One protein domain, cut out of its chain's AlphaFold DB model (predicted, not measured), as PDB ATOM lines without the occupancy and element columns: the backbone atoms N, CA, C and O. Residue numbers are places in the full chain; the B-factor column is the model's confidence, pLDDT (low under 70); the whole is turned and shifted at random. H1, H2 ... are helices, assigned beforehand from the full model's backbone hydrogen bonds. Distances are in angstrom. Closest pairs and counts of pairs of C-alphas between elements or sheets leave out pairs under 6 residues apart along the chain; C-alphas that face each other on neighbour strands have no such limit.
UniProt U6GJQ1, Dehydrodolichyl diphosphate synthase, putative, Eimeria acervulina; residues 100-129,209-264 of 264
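AT A GLANCE: This is residues 100 to 129 and 209 to 264 of the 264 residues of the protein "Dehydrodolichyl diphosphate synthase, putative" of Eimeria acervulina (UniProt U6GJQ1). Two long helices, H1 and H3, run away from a corner near their first residues, Arg 100 and Leu 242, as a wide, loose V or L. The short helix H2 packs across H1 near that corner, and a long loop, residues 217 to 241, leads from H2 to the start of H3, with residues 231 to 236 sticking out. The printed part has 86 residues with three named helices in the order H1, H2, H3 and no named strand; the class is all helix. The whole is extended, with a radius of gyration of the C-alphas of 19.7 A, and its outline is flat, spanning 63 by 41 by 16 A.

IN THESE COORDINATES: H1, residues 100 to 129, is the longest helix at 43.9 A, from C-alpha 100 at (104.944, 120.684, 121.616) to C-alpha 129 at (113.487, 83.218, 142.925). H3, residues 242 to 262, measures 30.8 A and ends with C-alpha 262 at (94.609, 140.448, 151.231). H2 holds residues 209 to 216.

HOW THE PARTS SIT: H1 touches H2 with residues 106 to 110 alone; the closest C-alphas, of Ala 106 and Glu 216, are 4.7 A apart. Their lines are about perpendicular, at 79 degrees. H1 and H3 are close but not clearly touching, with the closest C-alphas, of Arg 100 and Leu 242, 7.3 A apart. Their lines are about perpendicular, at 81 degrees. H2 and H3 are apart. In H1, H2 and H3 every O i to N i+4 pair is within hydrogen-bond range.

THE WHOLE: The C-alphas farthest apart, of Gln 129 and Gly 233, are 66.1 A apart. Residues 111 to 129 and 252 to 264 stand free. Residues 130 to 208 are not printed; C-alphas 129 and 209 are 32.1 A apart across this cut. The link from H2 to H3 is long, 25 residues. Mean pLDDT of the printed part is 85.7; residues 209 to 212 and 264 are under 70.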
ATOM      1  N   ARG A 100     105.787 121.888 121.761       91.00
ATOM      2  CA  ARG A 100     104.944 120.684 121.616       91.00
ATOM      3  C   ARG A 100     105.767 119.417 121.387       91.00
ATOM      4  O   ARG A 100     105.452 118.367 121.941       91.00
ATOM      5  N   HIS A 101     106.838 119.515 120.601       91.12
ATOM      6  CA  HIS A 101     107.748 118.392 120.364       91.12
ATOM      7  C   HIS A 101     108.554 118.031 121.615       91.12
ATOM      8  O   HIS A 101     108.810 116.860 121.887       91.12
ATOM      9  N   GLU A 102     108.943 119.022 122.414       92.75
ATOM     10  CA  GLU A 102     109.573 118.799 123.712       92.75
ATOM     11  C   GLU A 102     108.640 118.060 124.672       92.75
ATOM     12  O   GLU A 102     109.057 117.054 125.239       92.75
ATOM     13  N   VAL A 103     107.375 118.483 124.770       89.56
ATOM     14  CA  VAL A 103     106.341 117.799 125.566       89.56
ATOM     15  C   VAL A 103     106.199 116.342 125.138       89.56
ATOM     16  O   VAL A 103     106.257 115.444 125.975       89.56
ATOM     17  N   HIS A 104     106.053 116.098 123.833       87.88
ATOM     18  CA  HIS A 104     105.929 114.745 123.297       87.88
ATOM     19  C   HIS A 104     107.134 113.876 123.682       87.88
ATOM     20  O   HIS A 104     106.973 112.779 124.212       87.88
ATOM     21  N   ARG A 105     108.357 114.387 123.493       87.19
ATOM     22  CA  ARG A 105     109.578 113.656 123.863       87.19
ATOM     23  C   ARG A 105     109.689 113.404 125.361       87.19
ATOM     24  O   ARG A 105     110.132 112.321 125.733       87.19
ATOM     25  N   ALA A 106     109.306 114.365 126.196       86.31
ATOM     26  CA  ALA A 106     109.320 114.206 127.645       86.31
ATOM     27  C   ALA A 106     108.383 113.070 128.084       86.31
ATOM     28  O   ALA A 106     108.794 112.180 128.827       86.31
ATOM     29  N   ILE A 107     107.164 113.025 127.535       86.44
ATOM     30  CA  ILE A 107     106.198 111.948 127.804       86.44
ATOM     31  C   ILE A 107     106.740 110.592 127.330       86.44
ATOM     32  O   ILE A 107     106.711 109.623 128.091       86.44
ATOM     33  N   CYS A 108     107.268 110.509 126.104       86.06
ATOM     34  CA  CYS A 108     107.828 109.262 125.576       86.06
ATOM     35  C   CYS A 108     109.008 108.752 126.414       86.06
ATOM     36  O   CYS A 108     109.076 107.560 126.711       86.06
ATOM     37  N   ARG A 109     109.918 109.641 126.837       85.50
ATOM     38  CA  ARG A 109     111.047 109.277 127.706       85.50
ATOM     39  C   ARG A 109     110.576 108.769 129.058       85.50
ATOM     40  O   ARG A 109     111.051 107.728 129.504       85.50
ATOM     41  N   GLN A 110     109.605 109.445 129.668       83.50
ATOM     42  CA  GLN A 110     109.034 109.016 130.939       83.50
ATOM     43  C   GLN A 110     108.437 107.604 130.840       83.50
ATOM     44  O   GLN A 110     108.706 106.754 131.687       83.50
ATOM     45  N   GLN A 111     107.653 107.333 129.793       83.75
ATOM     46  CA  GLN A 111     107.064 106.010 129.567       83.75
ATOM     47  C   GLN A 111     108.136 104.937 129.357       83.75
ATOM     48  O   GLN A 111     108.061 103.863 129.951       83.75
ATOM     49  N   GLN A 112     109.161 105.237 128.555       85.31
ATOM     50  CA  GLN A 112     110.257 104.310 128.295       85.31
ATOM     51  C   GLN A 112     111.035 103.968 129.575       85.31
ATOM     52  O   GLN A 112     111.335 102.800 129.814       85.31
ATOM     53  N   GLN A 113     111.310 104.955 130.432       84.44
ATOM     54  CA  GLN A 113     111.970 104.726 131.720       84.44
ATOM     55  C   GLN A 113     111.126 103.852 132.654       84.44
ATOM     56  O   GLN A 113     111.661 102.950 133.293       84.44
ATOM     57  N   GLN A 114     109.809 104.075 132.719       84.81
ATOM     58  CA  GLN A 114     108.913 103.250 133.537       84.81
ATOM     59  C   GLN A 114     108.906 101.790 133.071       84.81
ATOM     60  O   GLN A 114     108.974 100.880 133.894       84.81
ATOM     61  N   GLN A 115     108.877 101.560 131.757       86.06
ATOM     62  CA  GLN A 115     108.948 100.212 131.189       86.06
ATOM     63  C   GLN A 115     110.288  99.538 131.500       86.06
ATOM     64  O   GLN A 115     110.307  98.381 131.911       86.06
ATOM     65  N   GLN A 116     111.403 100.264 131.372       87.94
ATOM     66  CA  GLN A 116     112.733  99.748 131.710       87.94
ATOM     67  C   GLN A 116     112.855  99.400 133.198       87.94
ATOM     68  O   GLN A 116     113.371  98.341 133.536       87.94
ATOM     69  N   GLN A 117     112.329 100.242 134.092       86.56
ATOM     70  CA  GLN A 117     112.320  99.968 135.533       86.56
ATOM     71  C   GLN A 117     111.484  98.729 135.872       86.56
ATOM     72  O   GLN A 117     111.904  97.911 136.686       86.56
ATOM     73  N   GLN A 118     110.328  98.554 135.226       87.31
ATOM     74  CA  GLN A 118     109.504  97.355 135.399       87.31
ATOM     75  C   GLN A 118     110.217  96.096 134.898       87.31
ATOM     76  O   GLN A 118     110.190  95.073 135.577       87.31
ATOM     77  N   GLN A 119     110.893  96.166 133.747       88.94
ATOM     78  CA  GLN A 119     111.677  95.048 133.213       88.94
ATOM     79  C   GLN A 119     112.815  94.662 134.161       88.94
ATOM     80  O   GLN A 119     112.911  93.502 134.551       88.94
ATOM     81  N   GLN A 120     113.599  95.639 134.620       88.75
ATOM     82  CA  GLN A 120     114.684  95.413 135.580       88.75
ATOM     83  C   GLN A 120     114.174  94.821 136.896       88.75
ATOM     84  O   GLN A 120     114.788  93.912 137.451       88.75
ATOM     85  N   HIS A 121     113.034  95.305 137.394       88.75
ATOM     86  CA  HIS A 121     112.423  94.772 138.606       88.75
ATOM     87  C   HIS A 121     111.980  93.313 138.427       88.75
ATOM     88  O   HIS A 121     112.247  92.477 139.290       88.75
ATOM     89  N   ASN A 122     111.359  92.993 137.291       91.12
ATOM     90  CA  ASN A 122     110.931  91.632 136.971       91.12
ATOM     91  C   ASN A 122     112.128  90.678 136.827       91.12
ATOM     92  O   ASN A 122     112.094  89.570 137.359       91.12
ATOM     93  N   GLU A 123     113.201  91.109 136.159       89.94
ATOM     94  CA  GLU A 123     114.439  90.334 136.017       89.94
ATOM     95  C   GLU A 123     115.098  90.061 137.375       89.94
ATOM     96  O   GLU A 123     115.476  88.924 137.666       89.94
ATOM     97  N   GLN A 124     115.180  91.071 138.248       88.88
ATOM     98  CA  GLN A 124     115.725  90.915 139.599       88.88
ATOM     99  C   GLN A 124     114.899  89.943 140.450       88.88
ATOM    100  O   GLN A 124     115.469  89.106 141.153       88.88
ATOM    101  N   GLN A 125     113.567  90.011 140.373       87.88
ATOM    102  CA  GLN A 125     112.696  89.074 141.085       87.88
ATOM    103  C   GLN A 125     112.875  87.633 140.596       87.88
ATOM    104  O   GLN A 125     112.945  86.715 141.415       87.88
ATOM    105  N   GLN A 126     112.983  87.416 139.281       87.81
ATOM    106  CA  GLN A 126     113.217  86.082 138.722       87.81
ATOM    107  C   GLN A 126     114.573  85.513 139.154       87.81
ATOM    108  O   GLN A 126     114.651  84.344 139.529       87.81
ATOM    109  N   GLN A 127     115.627  86.332 139.166       87.31
ATOM    110  CA  GLN A 127     116.952  85.914 139.635       87.31
ATOM    111  C   GLN A 127     116.944  85.546 141.125       87.31
ATOM    112  O   GLN A 127     117.513  84.522 141.502       87.31
ATOM    113  N   GLN A 128     116.259  86.324 141.972       85.62
ATOM    114  CA  GLN A 128     116.109  85.995 143.396       85.62
ATOM    115  C   GLN A 128     115.330  84.691 143.606       85.62
ATOM    116  O   GLN A 128     115.737  83.860 144.416       85.62
ATOM    117  N   GLN A 129     114.248  84.470 142.854       82.12
ATOM    118  CA  GLN A 129     113.487  83.218 142.925       82.12
ATOM    119  C   GLN A 129     114.327  82.012 142.480       82.12
ATOM    120  O   GLN A 129     114.297  80.980 143.141       82.12
ATOM    121  N   LEU A 209     103.295 113.212 138.666       48.00
ATOM    122  CA  LEU A 209     103.449 113.130 137.212       48.00
ATOM    123  C   LEU A 209     103.862 114.490 136.647       48.00
ATOM    124  O   LEU A 209     104.660 114.525 135.724       48.00
ATOM    125  N   GLY A 210     103.395 115.590 137.252       56.59
ATOM    126  CA  GLY A 210     103.883 116.939 136.972       56.59
ATOM    127  C   GLY A 210     105.384 117.048 137.227       56.59
ATOM    128  O   GLY A 210     106.129 117.372 136.311       56.59
ATOM    129  N   CYS A 211     105.860 116.712 138.431       62.69
ATOM    130  CA  CYS A 211     107.291 116.747 138.743       62.69
ATOM    131  C   CYS A 211     108.125 115.799 137.867       62.69
ATOM    132  O   CYS A 211     109.214 116.180 137.450       62.69
ATOM    133  N   ALA A 212     107.648 114.582 137.590       68.25
ATOM    134  CA  ALA A 212     108.342 113.637 136.716       68.25
ATOM    135  C   ALA A 212     108.410 114.151 135.269       68.25
ATOM    136  O   ALA A 212     109.489 114.181 134.690       68.25
ATOM    137  N   PHE A 213     107.296 114.649 134.733       77.62
ATOM    138  CA  PHE A 213     107.228 115.271 133.414       77.62
ATOM    139  C   PHE A 213     108.157 116.484 133.309       77.62
ATOM    140  O   PHE A 213     108.914 116.601 132.348       77.62
ATOM    141  N   TRP A 214     108.140 117.364 134.316       76.25
ATOM    142  CA  TRP A 214     109.002 118.542 134.363       76.25
ATOM    143  C   TRP A 214     110.479 118.154 134.309       76.25
ATOM    144  O   TRP A 214     111.216 118.788 133.568       76.25
ATOM    145  N   ARG A 215     110.905 117.085 134.996       77.62
ATOM    146  CA  ARG A 215     112.295 116.584 134.925       77.62
ATOM    147  C   ARG A 215     112.694 116.091 133.533       77.62
ATOM    148  O   ARG A 215     113.869 116.143 133.192       77.62
ATOM    149  N   GLU A 216     111.737 115.607 132.744       84.44
ATOM    150  CA  GLU A 216     111.996 115.115 131.388       84.44
ATOM    151  C   GLU A 216     112.056 116.236 130.337       84.44
ATOM    152  O   GLU A 216     112.594 116.031 129.241       84.44
ATOM    153  N   LEU A 217     111.548 117.433 130.660       85.88
ATOM    154  CA  LEU A 217     111.772 118.626 129.846       85.88
ATOM    155  C   LEU A 217     113.247 119.029 129.917       85.88
ATOM    156  O   LEU A 217     113.866 119.046 130.978       85.88
ATOM    157  N   GLN A 218     113.814 119.449 128.789       83.19
ATOM    158  CA  GLN A 218     115.222 119.853 128.732       83.19
ATOM    159  C   GLN A 218     115.475 121.166 129.489       83.19
ATOM    160  O   GLN A 218     116.613 121.483 129.832       83.19
ATOM    161  N   GLY A 219     114.414 121.941 129.731       75.69
ATOM    162  CA  GLY A 219     114.401 123.129 130.581       75.69
ATOM    163  C   GLY A 219     113.892 122.917 132.003       75.69
ATOM    164  O   GLY A 219     113.802 123.906 132.723       75.69
ATOM    165  N   GLY A 220     113.559 121.689 132.407       72.62
ATOM    166  CA  GLY A 220     112.839 121.399 133.652       72.62
ATOM    167  C   GLY A 220     113.475 121.932 134.929       72.62
ATOM    168  O   GLY A 220     112.788 122.438 135.812       72.62
ATOM    169  N   ASP A 221     114.803 121.858 134.998       71.44
ATOM    170  CA  ASP A 221     115.591 122.309 136.149       71.44
ATOM    171  C   ASP A 221     115.908 123.815 136.111       71.44
ATOM    172  O   ASP A 221     116.563 124.348 137.011       71.44
ATOM    173  N   CYS A 222     115.507 124.520 135.049       78.06
ATOM    174  CA  CYS A 222     115.728 125.955 134.934       78.06
ATOM    175  C   CYS A 222     114.606 126.735 135.633       78.06
ATOM    176  O   CYS A 222     113.444 126.333 135.574       78.06
ATOM    177  N   PRO A 223     114.913 127.901 136.231       82.25
ATOM    178  CA  PRO A 223     113.871 128.825 136.655       82.25
ATOM    179  C   PRO A 223     112.991 129.221 135.464       82.25
ATOM    180  O   PRO A 223     113.463 129.326 134.326       82.25
ATOM    181  N   LEU A 224     111.715 129.475 135.750       85.31
ATOM    182  CA  LEU A 224     110.756 129.925 134.749       85.31
ATOM    183  C   LEU A 224     111.179 131.279 134.154       85.31
ATOM    184  O   LEU A 224     111.752 132.117 134.861       85.31
ATOM    185  N   PRO A 225     110.907 131.521 132.860       90.44
ATOM    186  CA  PRO A 225     111.267 132.771 132.215       90.44
ATOM    187  C   PRO A 225     110.467 133.921 132.830       90.44
ATOM    188  O   PRO A 225     109.245 133.967 132.728       90.44
ATOM    189  N   SER A 226     111.160 134.881 133.438       90.75
ATOM    190  CA  SER A 226     110.539 136.104 133.960       90.75
ATOM    191  C   SER A 226     110.145 137.078 132.848       90.75
ATOM    192  O   SER A 226     109.168 137.810 132.987       90.75
ATOM    193  N   ILE A 227     110.906 137.081 131.750       92.38
ATOM    194  CA  ILE A 227     110.715 137.950 130.592       92.38
ATOM    195  C   ILE A 227     110.841 137.097 129.332       92.38
ATOM    196  O   ILE A 227     111.795 136.331 129.183       92.38
ATOM    197  N   LEU A 228     109.901 137.272 128.406       93.44
ATOM    198  CA  LEU A 228     109.989 136.741 127.052       93.44
ATOM    199  C   LEU A 228     110.080 137.906 126.069       93.44
ATOM    200  O   LEU A 228     109.193 138.756 126.025       93.44
ATOM    201  N   ILE A 229     111.146 137.930 125.273       94.69
ATOM    202  CA  ILE A 229     111.367 138.962 124.262       94.69
ATOM    203  C   ILE A 229     111.201 138.333 122.889       94.69
ATOM    204  O   ILE A 229     111.858 137.346 122.559       94.69
ATOM    205  N   ARG A 230     110.348 138.949 122.073       95.06
ATOM    206  CA  ARG A 230     110.212 138.637 120.659       95.06
ATOM    207  C   ARG A 230     110.419 139.902 119.846       95.06
ATOM    208  O   ARG A 230     109.741 140.902 120.052       95.06
ATOM    209  N   THR A 231     111.377 139.850 118.934       93.62
ATOM    210  CA  THR A 231     111.664 140.952 118.019       93.62
ATOM    211  C   THR A 231     110.705 140.933 116.826       93.62
ATOM    212  O   THR A 231     109.899 140.013 116.666       93.62
ATOM    213  N   SER A 232     110.804 141.951 115.968       92.06
ATOM    214  CA  SER A 232     110.080 142.037 114.687       92.06
ATOM    215  C   SER A 232     108.577 142.338 114.780       92.06
ATOM    216  O   SER A 232     107.868 142.161 113.797       92.06
ATOM    217  N   GLY A 233     108.081 142.812 115.931       90.50
ATOM    218  CA  GLY A 233     106.698 143.298 116.094       90.50
ATOM    219  C   GLY A 233     105.622 142.209 116.187       90.50
ATOM    220  O   GLY A 233     104.435 142.510 116.233       90.50
ATOM    221  N   GLU A 234     106.022 140.943 116.232       90.00
ATOM    222  CA  GLU A 234     105.112 139.803 116.167       90.00
ATOM    223  C   GLU A 234     104.625 139.378 117.558       90.00
ATOM    224  O   GLU A 234     105.422 138.974 118.403       90.00
ATOM    225  N   ALA A 235     103.310 139.381 117.786       90.62
ATOM    226  CA  ALA A 235     102.703 139.043 119.077       90.62
ATOM    227  C   ALA A 235     102.279 137.561 119.164       90.62
ATOM    228  O   ALA A 235     101.098 137.236 119.266       90.62
ATOM    229  N   ARG A 236     103.241 136.629 119.097       92.19
ATOM    230  CA  ARG A 236     102.989 135.179 119.270       92.19
ATOM    231  C   ARG A 236     104.170 134.456 119.921       92.19
ATOM    232  O   ARG A 236     105.302 134.920 119.834       92.19
ATOM    233  N   LEU A 237     103.944 133.269 120.491       89.75
ATOM    234  CA  LEU A 237     105.016 132.442 121.079       89.75
ATOM    235  C   LEU A 237     105.796 131.614 120.043       89.75
ATOM    236  O   LEU A 237     106.974 131.345 120.232       89.75
ATOM    237  N   SER A 238     105.166 131.226 118.927       93.38
ATOM    238  CA  SER A 238     105.753 130.328 117.909       93.38
ATOM    239  C   SER A 238     106.349 129.030 118.468       93.38
ATOM    240  O   SER A 238     107.429 128.620 118.052       93.38
ATOM    241  N   ASP A 239     105.620 128.359 119.362       93.56
ATOM    242  CA  ASP A 239     106.028 127.049 119.891       93.56
ATOM    243  C   ASP A 239     107.344 127.113 120.698       93.56
ATOM    244  O   ASP A 239     108.128 126.170 120.698       93.56
ATOM    245  N   PHE A 240     107.625 128.245 121.354       96.12
ATOM    246  CA  PHE A 240     108.828 128.446 122.163       96.12
ATOM    247  C   PHE A 240     108.513 128.387 123.661       96.12
ATOM    248  O   PHE A 240     107.675 129.161 124.122       96.12
ATOM    249  N   LEU A 241     109.190 127.496 124.404       94.06
ATOM    250  CA  LEU A 241     109.097 127.351 125.868       94.06
ATOM    251  C   LEU A 241     107.649 127.291 126.390       94.06
ATOM    252  O   LEU A 241     107.297 127.958 127.362       94.06
ATOM    253  N   LEU A 242     106.774 126.558 125.690       92.50
ATOM    254  CA  LEU A 242     105.328 126.610 125.934       92.50
ATOM    255  C   LEU A 242     104.962 126.256 127.378       92.50
ATOM    256  O   LEU A 242     104.164 126.961 127.993       92.50
ATOM    257  N   CYS A 243     105.548 125.186 127.919       89.81
ATOM    258  CA  CYS A 243     105.286 124.749 129.286       89.81
ATOM    259  C   CYS A 243     105.802 125.767 130.302       89.81
ATOM    260  O   CYS A 243     105.067 126.141 131.215       89.81
ATOM    261  N   GLU A 244     107.032 126.250 130.132       89.06
ATOM    262  CA  GLU A 244     107.643 127.219 131.039       89.06
ATOM    263  C   GLU A 244     106.875 128.545 131.068       89.06
ATOM    264  O   GLU A 244     106.596 129.084 132.139       89.06
ATOM    265  N   VAL A 245     106.485 129.058 129.899       92.31
ATOM    266  CA  VAL A 245     105.720 130.306 129.786       92.31
ATOM    267  C   VAL A 245     104.325 130.146 130.389       92.31
ATOM    268  O   VAL A 245     103.882 131.016 131.140       92.31
ATOM    269  N   GLN A 246     103.641 129.032 130.116       90.88
ATOM    270  CA  GLN A 246     102.317 128.763 130.678       90.88
ATOM    271  C   GLN A 246     102.360 128.676 132.209       90.88
ATOM    272  O   GLN A 246     101.528 129.276 132.893       90.88
ATOM    273  N   GLN A 247     103.344 127.962 132.759       88.06
ATOM    274  CA  GLN A 247     103.513 127.823 134.203       88.06
ATOM    275  C   GLN A 247     103.785 129.174 134.871       88.06
ATOM    276  O   GLN A 247     103.227 129.461 135.932       88.06
ATOM    277  N   GLN A 248     104.597 130.024 134.239       88.81
ATOM    278  CA  GLN A 248     104.877 131.367 134.737       88.81
ATOM    279  C   GLN A 248     103.610 132.228 134.792       88.81
ATOM    280  O   GLN A 248     103.360 132.900 135.794       88.81
ATOM    281  N   GLN A 249     102.784 132.191 133.744       88.88
ATOM    282  CA  GLN A 249     101.527 132.945 133.705       88.88
ATOM    283  C   GLN A 249     100.569 132.508 134.818       88.88
ATOM    284  O   GLN A 249      99.973 133.352 135.486       88.88
ATOM    285  N   GLN A 250     100.465 131.202 135.071       88.56
ATOM    286  CA  GLN A 250      99.645 130.676 136.164       88.56
ATOM    287  C   GLN A 250     100.141 131.152 137.535       88.56
ATOM    288  O   GLN A 250      99.332 131.576 138.360       88.56
ATOM    289  N   GLN A 251     101.459 131.143 137.773       87.56
ATOM    290  CA  GLN A 251     102.030 131.644 139.028       87.56
ATOM    291  C   GLN A 251     101.734 133.134 139.237       87.56
ATOM    292  O   GLN A 251     101.358 133.540 140.336       87.56
ATOM    293  N   GLN A 252     101.834 133.946 138.182       88.81
ATOM    294  CA  GLN A 252     101.521 135.375 138.250       88.81
ATOM    295  C   GLN A 252     100.038 135.630 138.552       88.81
ATOM    296  O   GLN A 252      99.723 136.461 139.401       88.81
ATOM    297  N   GLN A 253      99.127 134.891 137.914       90.06
ATOM    298  CA  GLN A 253      97.687 135.013 138.166       90.06
ATOM    299  C   GLN A 253      97.327 134.644 139.610       90.06
ATOM    300  O   GLN A 253      96.577 135.367 140.263       90.06
ATOM    301  N   GLN A 254      97.902 133.561 140.139       89.00
ATOM    302  CA  GLN A 254      97.682 133.149 141.528       89.00
ATOM    303  C   GLN A 254      98.197 134.199 142.522       89.00
ATOM    304  O   GLN A 254      97.510 134.515 143.492       89.00
ATOM    305  N   GLN A 255      99.371 134.786 142.267       88.56
ATOM    306  CA  GLN A 255      99.916 135.858 143.107       88.56
ATOM    307  C   GLN A 255      99.025 137.105 143.095       88.56
ATOM    308  O   GLN A 255      98.771 137.680 144.152       88.56
ATOM    309  N   GLN A 256      98.506 137.498 141.930       89.81
ATOM    310  CA  GLN A 256      97.586 138.634 141.812       89.81
ATOM    311  C   GLN A 256      96.278 138.389 142.574       89.81
ATOM    312  O   GLN A 256      95.828 139.266 143.309       89.81
ATOM    313  N   GLN A 257      95.701 137.189 142.470       90.12
ATOM    314  CA  GLN A 257      94.486 136.826 143.209       90.12
ATOM    315  C   GLN A 257      94.706 136.865 144.726       90.12
ATOM    316  O   GLN A 257      93.893 137.428 145.456       90.12
ATOM    317  N   GLN A 258      95.833 136.336 145.211       89.00
ATOM    318  CA  GLN A 258      96.175 136.382 146.635       89.00
ATOM    319  C   GLN A 258      96.395 137.814 147.139       89.00
ATOM    320  O   GLN A 258      96.030 138.132 148.268       89.00
ATOM    321  N   GLN A 259      96.983 138.692 146.321       87.69
ATOM    322  CA  GLN A 259      97.149 140.105 146.675       87.69
ATOM    323  C   GLN A 259      95.802 140.824 146.773       87.69
ATOM    324  O   GLN A 259      95.597 141.576 147.724       87.69
ATOM    325  N   GLN A 260      94.875 140.554 145.850       86.19
ATOM    326  CA  GLN A 260      93.524 141.122 145.872       86.19
ATOM    327  C   GLN A 260      92.727 140.662 147.099       86.19
ATOM    328  O   GLN A 260      92.075 141.481 147.736       86.19
ATOM    329  N   GLN A 261      92.842 139.387 147.482       83.12
ATOM    330  CA  GLN A 261      92.180 138.842 148.675       83.12
ATOM    331  C   GLN A 261      92.735 139.400 149.993       83.12
ATOM    332  O   GLN A 261      92.010 139.454 150.973       83.12
ATOM    333  N   LYS A 262      94.006 139.822 150.037       79.50
ATOM    334  CA  LYS A 262      94.609 140.448 151.231       79.50
ATOM    335  C   LYS A 262      94.213 141.915 151.439       79.50
ATOM    336  O   LYS A 262      94.493 142.453 152.503       79.50
ATOM    337  N   HIS A 263      93.652 142.567 150.420       72.44
ATOM    338  CA  HIS A 263      93.226 143.972 150.470       72.44
ATOM    339  C   HIS A 263      91.702 144.128 150.643       72.44
ATOM    340  O   HIS A 263      91.214 145.257 150.635       72.44
ATOM    341  N   GLN A 264      90.972 143.017 150.776       62.44
ATOM    342  CA  GLN A 264      89.553 142.964 151.144       62.44
ATOM    343  C   GLN A 264      89.418 142.588 152.618       62.44
ATOM    344  O   GLN A 264      88.495 143.130 153.260       62.44
TER     345      GLN A 264